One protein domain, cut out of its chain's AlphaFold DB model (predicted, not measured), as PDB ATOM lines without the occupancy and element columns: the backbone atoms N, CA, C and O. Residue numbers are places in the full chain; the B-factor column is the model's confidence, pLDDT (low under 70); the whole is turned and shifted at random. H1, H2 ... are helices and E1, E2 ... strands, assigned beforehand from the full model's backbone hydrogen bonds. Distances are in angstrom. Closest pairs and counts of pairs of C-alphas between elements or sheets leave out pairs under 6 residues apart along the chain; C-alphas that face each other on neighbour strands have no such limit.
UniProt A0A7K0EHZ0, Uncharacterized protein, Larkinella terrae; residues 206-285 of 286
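What this domain is: This is residues 206 to 285 of the 286 residues of an uncharacterized protein of Larkinella terrae (UniProt A0A7K0EHZ0). A twisted wall of five strands, E1, E6, E7, E4 and E5, has a small hairpin, E2 and E3, and two short helices on one face, H2 over E4 and H1 beside the strands and over none of them, with the hairpin between the helices; the wall's other face is bare. The printed part has 80 residues, with two named helices and seven named strands in the order E1 H1 E2 E3 E4 E5 H2 E6 E7, a mixed class of helices and strands. The large sheet is mixed, in the order E1 E6 E7 E4 E5; E2 and E3 form an antiparallel sheet. The whole is compact, with a radius of gyration of the C-alphas of 11.3 A and spans of 32 by 24 by 21 A.

Where its parts are: In the large sheet, E6 is residues 264 to 271, 20.2 A long, E7 278 to 284, 19.3 A, E4 242 to 246, 12.8 A, E1 206 to 209, 10.2 A, and E5 249 to 251, 6.4 A. E2 is residues 226 to 228, 7.3 A, and E3 234 to 236, 7.2 A. H1 is residues 210 to 215, 8.9 A, and H2 253 to 256, 5.6 A. C-alpha 206 is at (34.186, 21.356, 19.217) and C-alpha 284 at (24.377, 33.054, 26.657).

How they stand to each other: The large sheet is only just strongly twisted, its C-alphas up to 4.4 A off the best plane. E6 and E7 form an antiparallel hairpin, with N 268 and O 281 2.9 A apart. E7 and E4 are parallel, with N 245 and O 280 2.8 A apart. The edge strands are antiparallel to their neighbours: N 208 of E1 is 2.8 A from O 267 of E6, and N 251 of E5 is 2.9 A from O 244 of E4, E4 and E5 being a hairpin. E5, H2 and E6 make a split strand-helix-strand unit, two strands of one sheet with a helix between them along the chain and E7 and E4 between them in the sheet, and its crossover is right-handed. H1 and H2 are on the same face; H2 is over E4 at a height over the sheet of 8.5 A, and H1 is over none of the strands, at 5.8 A. In the hairpin of E2 and E3, N 227 and O 235 are 2.9 A apart. Its closest C-alphas to the helices are Ile 228 to Leu 213 of H1, 6.1 A, and Leu 234 to Val 256 of H2, 6.6 A. Every O i to N i+4 pair of H1 is within hydrogen-bond range; H2 is too short for such a pair.

The domain as a whole: The two C-alphas farthest apart, those of Glu 231 and Pro 274, are 33.7 A apart. The printed part has no cut and no long link. Its mean pLDDT is 89.7, and no printed residue is under 70.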
ATOM      1  N   ALA A 206      35.518  21.393  19.801       86.94
ATOM      2  CA  ALA A 206      34.186  21.356  19.217       86.94
ATOM      3  C   ALA A 206      33.433  22.645  19.553       86.94
ATOM      4  O   ALA A 206      33.350  23.056  20.705       86.94
ATOM      5  N   THR A 207      32.832  23.267  18.539       88.88
ATOM      6  CA  THR A 207      31.916  24.401  18.712       88.88
ATOM      7  C   THR A 207      30.514  23.974  18.300       88.88
ATOM      8  O   THR A 207      30.303  23.486  17.191       88.88
ATOM      9  N   LEU A 208      29.547  24.166  19.190       90.00
ATOM     10  CA  LEU A 208      28.157  23.756  19.027       90.00
ATOM     11  C   LEU A 208      27.249  24.969  19.175       90.00
ATOM     12  O   LEU A 208      27.397  25.760  20.104       90.00
ATOM     13  N   LYS A 209      26.245  25.095  18.306       91.94
ATOM     14  CA  LYS A 209      25.150  26.038  18.555       91.94
ATOM     15  C   LYS A 209      24.290  25.498  19.694       91.94
ATOM     16  O   LYS A 209      23.921  24.325  19.671       91.94
ATOM     17  N   GLY A 210      23.891  26.350  20.635       91.44
ATOM     18  CA  GLY A 210      22.967  25.973  21.711       91.44
ATOM     19  C   GLY A 210      21.652  25.402  21.172       91.44
ATOM     20  O   GLY A 210      21.087  24.483  21.757       91.44
ATOM     21  N   GLN A 211      21.219  25.864  19.991       93.44
ATOM     22  CA  GLN A 211      20.066  25.311  19.279       93.44
ATOM     23  C   GLN A 211      20.223  23.818  18.965       93.44
ATOM     24  O   GLN A 211      19.286  23.061  19.174       93.44
ATOM     25  N   TRP A 212      21.416  23.372  18.559       93.62
ATOM     26  CA  TRP A 212      21.655  21.961  18.256       93.62
ATOM     27  C   TRP A 212      21.441  21.072  19.487       93.62
ATOM     28  O   TRP A 212      20.819  20.019  19.374       93.62
ATOM     29  N   LEU A 213      21.891  21.516  20.669       92.50
ATOM     30  CA  LEU A 213      21.650  20.798  21.925       92.50
ATOM     31  C   LEU A 213      20.151  20.731  22.248       92.50
ATOM     32  O   LEU A 213      19.670  19.691  22.694       92.50
ATOM     33  N   ARG A 214      19.415  21.826  22.014       93.62
ATOM     34  CA  ARG A 214      17.964  21.902  22.268       93.62
ATOM     35  C   ARG A 214      17.156  21.008  21.337       93.62
ATOM     36  O   ARG A 214      16.174  20.426  21.779       93.62
ATOM     37  N   ASP A 215      17.589  20.881  20.088       93.62
ATOM     38  CA  ASP A 215      16.941  20.035  19.081       93.62
ATOM     39  C   ASP A 215      17.276  18.544  19.258       93.62
ATOM     40  O   ASP A 215      16.649  17.689  18.637       93.62
ATOM     41  N   ASN A 216      18.259  18.212  20.104       91.88
ATOM     42  CA  ASN A 216      18.725  16.844  20.346       91.88
ATOM     43  C   ASN A 216      18.753  16.493  21.856       91.88
ATOM     44  O   ASN A 216      19.796  16.057  22.360       91.88
ATOM     45  N   PRO A 217      17.643  16.653  22.606       91.06
ATOM     46  CA  PRO A 217      17.624  16.365  24.037       91.06
ATOM     47  C   PRO A 217      17.847  14.869  24.304       91.06
ATOM     48  O   PRO A 217      17.420  14.001  23.546       91.06
ATOM     49  N   GLY A 218      18.552  14.554  25.386       82.94
ATOM     50  CA  GLY A 218      18.926  13.194  25.779       82.94
ATOM     51  C   GLY A 218      20.009  12.559  24.903       82.94
ATOM     52  O   GLY A 218      20.514  11.490  25.257       82.94
ATOM     53  N   ARG A 219      20.414  13.203  23.796       84.19
ATOM     54  CA  ARG A 219      21.474  12.703  22.923       84.19
ATOM     55  C   ARG A 219      22.827  12.895  23.587       84.19
ATOM     56  O   ARG A 219      23.516  13.900  23.440       84.19
ATOM     57  N   LYS A 220      23.187  11.855  24.313       78.56
ATOM     58  CA  LYS A 220      24.476  11.641  24.933       78.56
ATOM     59  C   LYS A 220      25.567  11.522  23.850       78.56
ATOM     60  O   LYS A 220      25.680  10.487  23.201       78.56
ATOM     61  N   ASN A 221      26.346  12.588  23.640       76.12
ATOM     62  CA  ASN A 221      27.575  12.557  22.843       76.12
ATOM     63  C   ASN A 221      28.792  12.846  23.735       76.12
ATOM     64  O   ASN A 221      29.062  13.994  24.091       76.12
ATOM     65  N   GLU A 222      29.534  11.793  24.073       75.25
ATOM     66  CA  GLU A 222      30.726  11.862  24.929       75.25
ATOM     67  C   GLU A 222      31.819  12.772  24.352       75.25
ATOM     68  O   GLU A 222      32.573  13.378  25.115       75.25
ATOM     69  N   ASN A 223      31.856  12.950  23.026       76.38
ATOM     70  CA  ASN A 223      32.805  13.850  22.368       76.38
ATOM     71  C   ASN A 223      32.507  15.326  22.659       76.38
ATOM     72  O   ASN A 223      33.399  16.158  22.563       76.38
ATOM     73  N   PHE A 224      31.263  15.664  23.007       82.38
ATOM     74  CA  PHE A 224      30.883  17.032  23.362       82.38
ATOM     75  C   PHE A 224      30.930  17.267  24.867       82.38
ATOM     76  O   PHE A 224      31.098  18.396  25.306       82.38
ATOM     77  N   GLY A 225      30.764  16.229  25.689       86.44
ATOM     78  CA  GLY A 225      30.860  16.381  27.141       86.44
ATOM     79  C   GLY A 225      29.771  17.235  27.784       86.44
ATOM     80  O   GLY A 225      29.793  17.421  28.993       86.44
ATOM     81  N   VAL A 226      28.809  17.711  26.996       92.75
ATOM     82  CA  VAL A 226      27.703  18.578  27.387       92.75
ATOM     83  C   VAL A 226      26.456  18.158  26.616       92.75
ATOM     84  O   VAL A 226      26.520  17.874  25.419       92.75
ATOM     85  N   PHE A 227      25.318  18.079  27.300       94.44
ATOM     86  CA  PHE A 227      24.040  17.698  26.702       94.44
ATOM     87  C   PHE A 227      22.871  18.309  27.477       94.44
ATOM     88  O   PHE A 227      23.003  18.679  28.642       94.44
ATOM     89  N   ILE A 228      21.710  18.408  26.832       94.75
ATOM     90  CA  ILE A 228      20.450  18.741  27.506       94.75
ATOM     91  C   ILE A 228      19.721  17.430  27.772       94.75
ATOM     92  O   ILE A 228      19.566  16.629  26.855       94.75
ATOM     93  N   ASN A 229      19.310  17.168  29.009       93.06
ATOM     94  CA  ASN A 229      18.580  15.948  29.357       93.06
ATOM     95  C   ASN A 229      17.084  16.041  28.971       93.06
ATOM     96  O   ASN A 229      16.606  17.065  28.483       93.06
ATOM     97  N   THR A 230      16.320  14.971  29.194       91.50
ATOM     98  CA  THR A 230      14.875  14.920  28.886       91.50
ATOM     99  C   THR A 230      14.026  15.861  29.745       91.50
ATOM    100  O   THR A 230      12.908  16.188  29.367       91.50
ATOM    101  N   GLU A 231      14.557  16.329  30.874       93.50
ATOM    102  CA  GLU A 231      13.936  17.338  31.743       93.50
ATOM    103  C   GLU A 231      14.276  18.772  31.305       93.50
ATOM    104  O   GLU A 231      13.996  19.727  32.029       93.50
ATOM    105  N   ASN A 232      14.900  18.934  30.133       92.69
ATOM    106  CA  ASN A 232      15.357  20.212  29.600       92.69
ATOM    107  C   ASN A 232      16.337  20.938  30.544       92.69
ATOM    108  O   ASN A 232      16.263  22.153  30.728       92.69
ATOM    109  N   ARG A 233      17.269  20.187  31.145       93.56
ATOM    110  CA  ARG A 233      18.375  20.715  31.960       93.56
ATOM    111  C   ARG A 233      19.710  20.468  31.277       93.56
ATOM    112  O   ARG A 233      19.934  19.384  30.737       93.56
ATOM    113  N   LEU A 234      20.599  21.457  31.326       94.50
ATOM    114  CA  LEU A 234      21.970  21.316  30.841       94.50
ATOM    115  C   LEU A 234      22.790  20.469  31.828       94.50
ATOM    116  O   LEU A 234      22.753  20.705  33.036       94.50
ATOM    117  N   GLN A 235      23.510  19.474  31.319       94.44
ATOM    118  CA  GLN A 235      24.343  18.558  32.095       94.44
ATOM    119  C   GLN A 235      25.675  18.297  31.386       94.44
ATOM    120  O   GLN A 235      25.792  18.473  30.170       94.44
ATOM    121  N   PHE A 236      26.665  17.844  32.156       93.56
ATOM    122  CA  PHE A 236      27.979  17.452  31.656       93.56
ATOM    123  C   PHE A 236      28.241  15.967  31.859       93.56
ATOM    124  O   PHE A 236      27.670  15.332  32.746       93.56
ATOM    125  N   TYR A 237      29.139  15.435  31.041       89.81
ATOM    126  CA  TYR A 237      29.797  14.162  31.310       89.81
ATOM    127  C   TYR A 237      30.957  14.371  32.264       89.81
ATOM    128  O   TYR A 237      31.702  15.329  32.069       89.81
ATOM    129  N   ASP A 238      31.123  13.464  33.228       89.44
ATOM    130  CA  ASP A 238      32.190  13.510  34.234       89.44
ATOM    131  C   ASP A 238      32.372  14.938  34.789       89.44
ATOM    132  O   ASP A 238      33.424  15.545  34.576       89.44
ATOM    133  N   PRO A 239      31.337  15.536  35.423       91.00
ATOM    134  CA  PRO A 239      31.370  16.938  35.850       91.00
ATOM    135  C   PRO A 239      32.583  17.269  36.733       91.00
ATOM    136  O   PRO A 239      33.043  18.406  36.730       91.00
ATOM    137  N   GLU A 240      33.157  16.281  37.424       89.62
ATOM    138  CA  GLU A 240      34.385  16.401  38.213       89.62
ATOM    139  C   GLU A 240      35.663  16.648  37.387       89.62
ATOM    140  O   GLU A 240      36.675  17.091  37.931       89.62
ATOM    141  N   LYS A 241      35.633  16.383  36.076       90.06
ATOM    142  CA  LYS A 241      36.732  16.632  35.122       90.06
ATOM    143  C   LYS A 241      36.458  17.818  34.200       90.06
ATOM    144  O   LYS A 241      37.241  18.061  33.275       90.06
ATOM    145  N   VAL A 242      35.356  18.534  34.428       91.50
ATOM    146  CA  VAL A 242      34.928  19.653  33.595       91.50
ATOM    147  C   VAL A 242      35.149  20.975  34.318       91.50
ATOM    148  O   VAL A 242      34.563  21.238  35.364       91.50
ATOM    149  N   THR A 243      35.939  21.852  33.709       91.69
ATOM    150  CA  THR A 243      35.984  23.269  34.071       91.69
ATOM    151  C   THR A 243      34.986  24.014  33.195       91.69
ATOM    152  O   THR A 243      35.093  23.982  31.967       91.69
ATOM    153  N   VAL A 244      34.008  24.680  33.810       93.38
ATOM    154  CA  VAL A 244      32.973  25.408  33.071       93.38
ATOM    155  C   VAL A 244      33.208  26.902  33.158       93.38
ATOM    156  O   VAL A 244      33.459  27.438  34.231       93.38
ATOM    157  N   MET A 245      33.042  27.587  32.033       92.81
ATOM    158  CA  MET A 245      32.986  29.038  31.967       92.81
ATOM    159  C   MET A 245      31.639  29.482  31.401       92.81
ATOM    160  O   MET A 245      31.191  28.940  30.395       92.81
ATOM    161  N   ILE A 246      31.012  30.487  32.006       92.19
ATOM    162  CA  ILE A 246      29.847  31.185  31.448       92.19
ATOM    163  C   ILE A 246      30.292  32.598  31.093       92.19
ATOM    164  O   ILE A 246      30.768  33.331  31.961       92.19
ATOM    165  N   ASP A 247      30.193  32.956  29.811       84.94
ATOM    166  CA  ASP A 247      30.613  34.261  29.277       84.94
ATOM    167  C   ASP A 247      32.033  34.669  29.732       84.94
ATOM    168  O   ASP A 247      32.311  35.819  30.073       84.94
ATOM    169  N   GLY A 248      32.940  33.686  29.773       81.88
ATOM    170  CA  GLY A 248      34.346  33.867  30.153       81.88
ATOM    171  C   GLY A 248      34.632  33.879  31.660       81.88
ATOM    172  O   GLY A 248      35.787  34.041  32.044       81.88
ATOM    173  N   LYS A 249      33.626  33.687  32.521       87.00
ATOM    174  CA  LYS A 249      33.812  33.542  33.974       87.00
ATOM    175  C   LYS A 249      33.698  32.083  34.380       87.00
ATOM    176  O   LYS A 249      32.699  31.444  34.063       87.00
ATOM    177  N   GLU A 250      34.696  31.568  35.089       90.75
ATOM    178  CA  GLU A 250      34.649  30.210  35.632       90.75
ATOM    179  C   GLU A 250      33.512  30.070  36.654       90.75
ATOM    180  O   GLU A 250      33.311  30.933  37.511       90.75
ATOM    181  N   VAL A 251      32.753  28.983  36.543       95.19
ATOM    182  CA  VAL A 251      31.645  28.636  37.435       95.19
ATOM    183  C   VAL A 251      31.746  27.174  37.844       95.19
ATOM    184  O   VAL A 251      32.354  26.353  37.156       95.19
ATOM    185  N   LYS A 252      31.102  26.822  38.958       92.75
ATOM    186  CA  LYS A 252      31.009  25.418  39.366       92.75
ATOM    187  C   LYS A 252      30.049  24.659  38.447       92.75
ATOM    188  O   LYS A 252      28.989  25.186  38.100       92.75
ATOM    189  N   ALA A 253      30.380  23.418  38.093       91.19
ATOM    190  CA  ALA A 253      29.576  22.605  37.178       91.19
ATOM    191  C   ALA A 253      28.123  22.422  37.662       91.19
ATOM    192  O   ALA A 253      27.197  22.400  36.851       91.19
ATOM    193  N   GLU A 254      27.888  22.375  38.977       89.56
ATOM    194  CA  GLU A 254      26.548  22.222  39.555       89.56
ATOM    195  C   GLU A 254      25.655  23.440  39.283       89.56
ATOM    196  O   GLU A 254      24.451  23.285  39.073       89.56
ATOM    197  N   GLN A 255      26.234  24.647  39.227       90.44
ATOM    198  CA  GLN A 255      25.484  25.886  38.976       90.44
ATOM    199  C   GLN A 255      24.854  25.889  37.581       90.44
ATOM    200  O   GLN A 255      23.784  26.462  37.375       90.44
ATOM    201  N   VAL A 256      25.465  25.184  36.633       92.12
ATOM    202  CA  VAL A 256      25.010  25.110  35.243       92.12
ATOM    203  C   VAL A 256      23.694  24.349  35.105       92.12
ATOM    204  O   VAL A 256      22.913  24.637  34.203       92.12
ATOM    205  N   THR A 257      23.392  23.425  36.018       89.12
ATOM    206  CA  THR A 257      22.127  22.667  35.977       89.12
ATOM    207  C   THR A 257      20.892  23.551  36.178       89.12
ATOM    208  O   THR A 257      19.795  23.173  35.767       89.12
ATOM    209  N   SER A 258      21.076  24.737  36.771       91.19
ATOM    210  CA  SER A 258      20.032  25.755  36.939       91.19
ATOM    211  C   SER A 258      19.841  26.649  35.708       91.19
ATOM    212  O   SER A 258      18.870  27.402  35.634       91.19
ATOM    213  N   LEU A 259      20.746  26.563  34.729       94.12
ATOM    214  CA  LEU A 259      20.708  27.384  33.531       94.12
ATOM    215  C   LEU A 259      19.575  26.940  32.606       94.12
ATOM    216  O   LEU A 259      19.463  25.764  32.256       94.12
ATOM    217  N   ASN A 260      18.759  27.893  32.155       94.69
ATOM    218  CA  ASN A 260      17.722  27.609  31.176       94.69
ATOM    219  C   ASN A 260      18.375  27.364  29.806       94.69
ATOM    220  O   ASN A 260      18.954  28.298  29.245       94.69
ATOM    221  N   PRO A 261      18.243  26.174  29.189       94.44
ATOM    222  CA  PRO A 261      18.939  25.902  27.935       94.44
ATOM    223  C   PRO A 261      18.513  26.781  26.752       94.44
ATOM    224  O   PRO A 261      19.229  26.860  25.752       94.44
ATOM    225  N   LYS A 262      17.369  27.479  26.844       94.69
ATOM    226  CA  LYS A 262      16.960  28.503  25.864       94.69
ATOM    227  C   LYS A 262      17.895  29.712  25.844       94.69
ATOM    228  O   LYS A 262      17.984  30.386  24.822       94.69
ATOM    229  N   GLN A 263      18.608  29.963  26.939       94.88
ATOM    230  CA  GLN A 263      19.601  31.029  27.022       94.88
ATOM    231  C   GLN A 263      20.901  30.656  26.308       94.88
ATOM    232  O   GLN A 263      21.678  31.548  26.027       94.88
ATOM    233  N   LEU A 264      21.153  29.387  25.968       93.88
ATOM    234  CA  LEU A 264      22.402  28.995  25.307       93.88
ATOM    235  C   LEU A 264      22.463  29.512  23.862       93.88
ATOM    236  O   LEU A 264      21.670  29.096  23.009       93.88
ATOM    237  N   HIS A 265      23.450  30.352  23.575       93.50
ATOM    238  CA  HIS A 265      23.812  30.774  22.228       93.50
ATOM    239  C   HIS A 265      24.776  29.767  21.587       93.50
ATOM    240  O   HIS A 265      24.434  29.096  20.609       93.50
ATOM    241  N   THR A 266      25.955  29.600  22.192       92.56
ATOM    242  CA  THR A 266      27.047  28.742  21.707       92.56
ATOM    243  C   THR A 266      27.660  27.982  22.872       92.56
ATOM    244  O   THR A 266      27.720  28.486  23.990       92.56
ATOM    245  N   VAL A 267      28.144  26.776  22.598       92.50
ATOM    246  CA  VAL A 267      28.960  25.989  23.516       92.50
ATOM    247  C   VAL A 267      30.272  25.636  22.829       92.50
ATOM    248  O   VAL A 267      30.258  25.068  21.738       92.50
ATOM    249  N   ILE A 268      31.396  25.982  23.447       90.56
ATOM    250  CA  ILE A 268      32.731  25.563  23.010       90.56
ATOM    251  C   ILE A 268      33.231  24.515  23.990       90.56
ATOM    252  O   ILE A 268      33.159  24.705  25.201       90.56
ATOM    253  N   VAL A 269      33.732  23.411  23.459       90.69
ATOM    254  CA  VAL A 269      34.283  22.298  24.220       90.69
ATOM    255  C   VAL A 269      35.726  22.138  23.783       90.69
ATOM    256  O   VAL A 269      35.999  21.944  22.599       90.69
ATOM    257  N   MET A 270      36.639  22.226  24.741       89.19
ATOM    258  CA  MET A 270      38.065  22.042  24.520       89.19
ATOM    259  C   MET A 270      38.566  20.929  25.426       89.19
ATOM    260  O   MET A 270      38.443  21.015  26.648       89.19
ATOM    261  N   ASP A 271      39.166  19.909  24.831       86.81
ATOM    262  CA  ASP A 271      39.810  18.842  25.584       86.81
ATOM    263  C   ASP A 271      41.299  19.143  25.745       86.81
ATOM    264  O   ASP A 271      41.994  19.502  24.793       86.81
ATOM    265  N   SER A 272      41.804  18.991  26.964       82.56
ATOM    266  CA  SER A 272      43.226  19.093  27.269       82.56
ATOM    267  C   SER A 272      43.849  17.705  27.337       82.56
ATOM    268  O   SER A 272      43.373  16.813  28.041       82.56
ATOM    269  N   TYR A 273      44.945  17.531  26.603       77.12
ATOM    270  CA  TYR A 273      45.805  16.354  26.669       77.12
ATOM    271  C   TYR A 273      47.141  16.740  27.329       77.12
ATOM    272  O   TYR A 273      47.663  17.808  26.998       77.12
ATOM    273  N   PRO A 274      47.720  15.914  28.226       78.75
ATOM    274  CA  PRO A 274      47.339  14.538  28.579       78.75
ATOM    275  C   PRO A 274      46.333  14.401  29.729       78.75
ATOM    276  O   PRO A 274      45.820  13.304  29.943       78.75
ATOM    277  N   ASP A 275      46.023  15.484  30.442       78.81
ATOM    278  CA  ASP A 275      45.273  15.442  31.707       78.81
ATOM    279  C   ASP A 275      43.804  15.017  31.555       78.81
ATOM    280  O   ASP A 275      43.113  14.804  32.551       78.81
ATOM    281  N   ARG A 276      43.309  14.912  30.311       82.94
ATOM    282  CA  ARG A 276      41.912  14.609  29.956       82.94
ATOM    283  C   ARG A 276      40.905  15.525  30.660       82.94
ATOM    284  O   ARG A 276      39.757  15.139  30.869       82.94
ATOM    285  N   LYS A 277      41.335  16.737  31.024       87.75
ATOM    286  CA  LYS A 277      40.451  17.791  31.523       87.75
ATOM    287  C   LYS A 277      39.686  18.385  30.356       87.75
ATOM    288  O   LYS A 277      40.270  18.639  29.301       87.75
ATOM    289  N   ARG A 278      38.403  18.645  30.568       90.00
ATOM    290  CA  ARG A 278      37.530  19.257  29.573       90.00
ATOM    291  C   ARG A 278      37.159  20.662  30.019       90.00
ATOM    292  O   ARG A 278      36.691  20.864  31.132       90.00
ATOM    293  N   TYR A 279      37.348  21.630  29.139       90.75
ATOM    294  CA  TYR A 279      36.922  23.005  29.345       90.75
ATOM    295  C   TYR A 279      35.668  23.234  28.514       90.75
ATOM    296  O   TYR A 279      35.701  23.080  27.292       90.75
ATOM    297  N   VAL A 280      34.559  23.578  29.166       92.00
ATOM    298  CA  VAL A 280      33.311  23.915  28.477       92.00
ATOM    299  C   VAL A 280      33.003  25.383  28.687       92.00
ATOM    300  O   VAL A 280      32.795  25.831  29.809       92.00
ATOM    301  N   GLN A 281      32.938  26.134  27.597       92.62
ATOM    302  CA  GLN A 281      32.534  27.527  27.612       92.62
ATOM    303  C   GLN A 281      31.121  27.663  27.064       92.62
ATOM    304  O   GLN A 281      30.836  27.285  25.929       92.62
ATOM    305  N   LEU A 282      30.239  28.211  27.887       93.50
ATOM    306  CA  LEU A 282      28.855  28.497  27.563       93.50
ATOM    307  C   LEU A 282      28.727  29.990  27.282       93.50
ATOM    308  O   LEU A 282      29.094  30.820  28.114       93.50
ATOM    309  N   PHE A 283      28.177  30.315  26.119       91.56
ATOM    310  CA  PHE A 283      27.795  31.670  25.755       91.56
ATOM    311  C   PHE A 283      26.290  31.794  25.814       91.56
ATOM    312  O   PHE A 283      25.584  30.960  25.231       91.56
ATOM    313  N   LEU A 284      25.805  32.821  26.502       92.94
ATOM    314  CA  LEU A 284      24.377  33.054  26.657       92.94
ATOM    315  C   LEU A 284      23.881  34.133  25.690       92.94
ATOM    316  O   LEU A 284      24.609  35.056  25.337       92.94
ATOM    317  N   ASN A 285      22.629  34.013  25.256       86.56
ATOM    318  CA  ASN A 285      21.904  35.092  24.596       86.56
ATOM    319  C   ASN A 285      21.741  36.226  25.621       86.56
ATOM    320  O   ASN A 285      21.173  35.986  26.691       86.56
TER     321      ASN A 285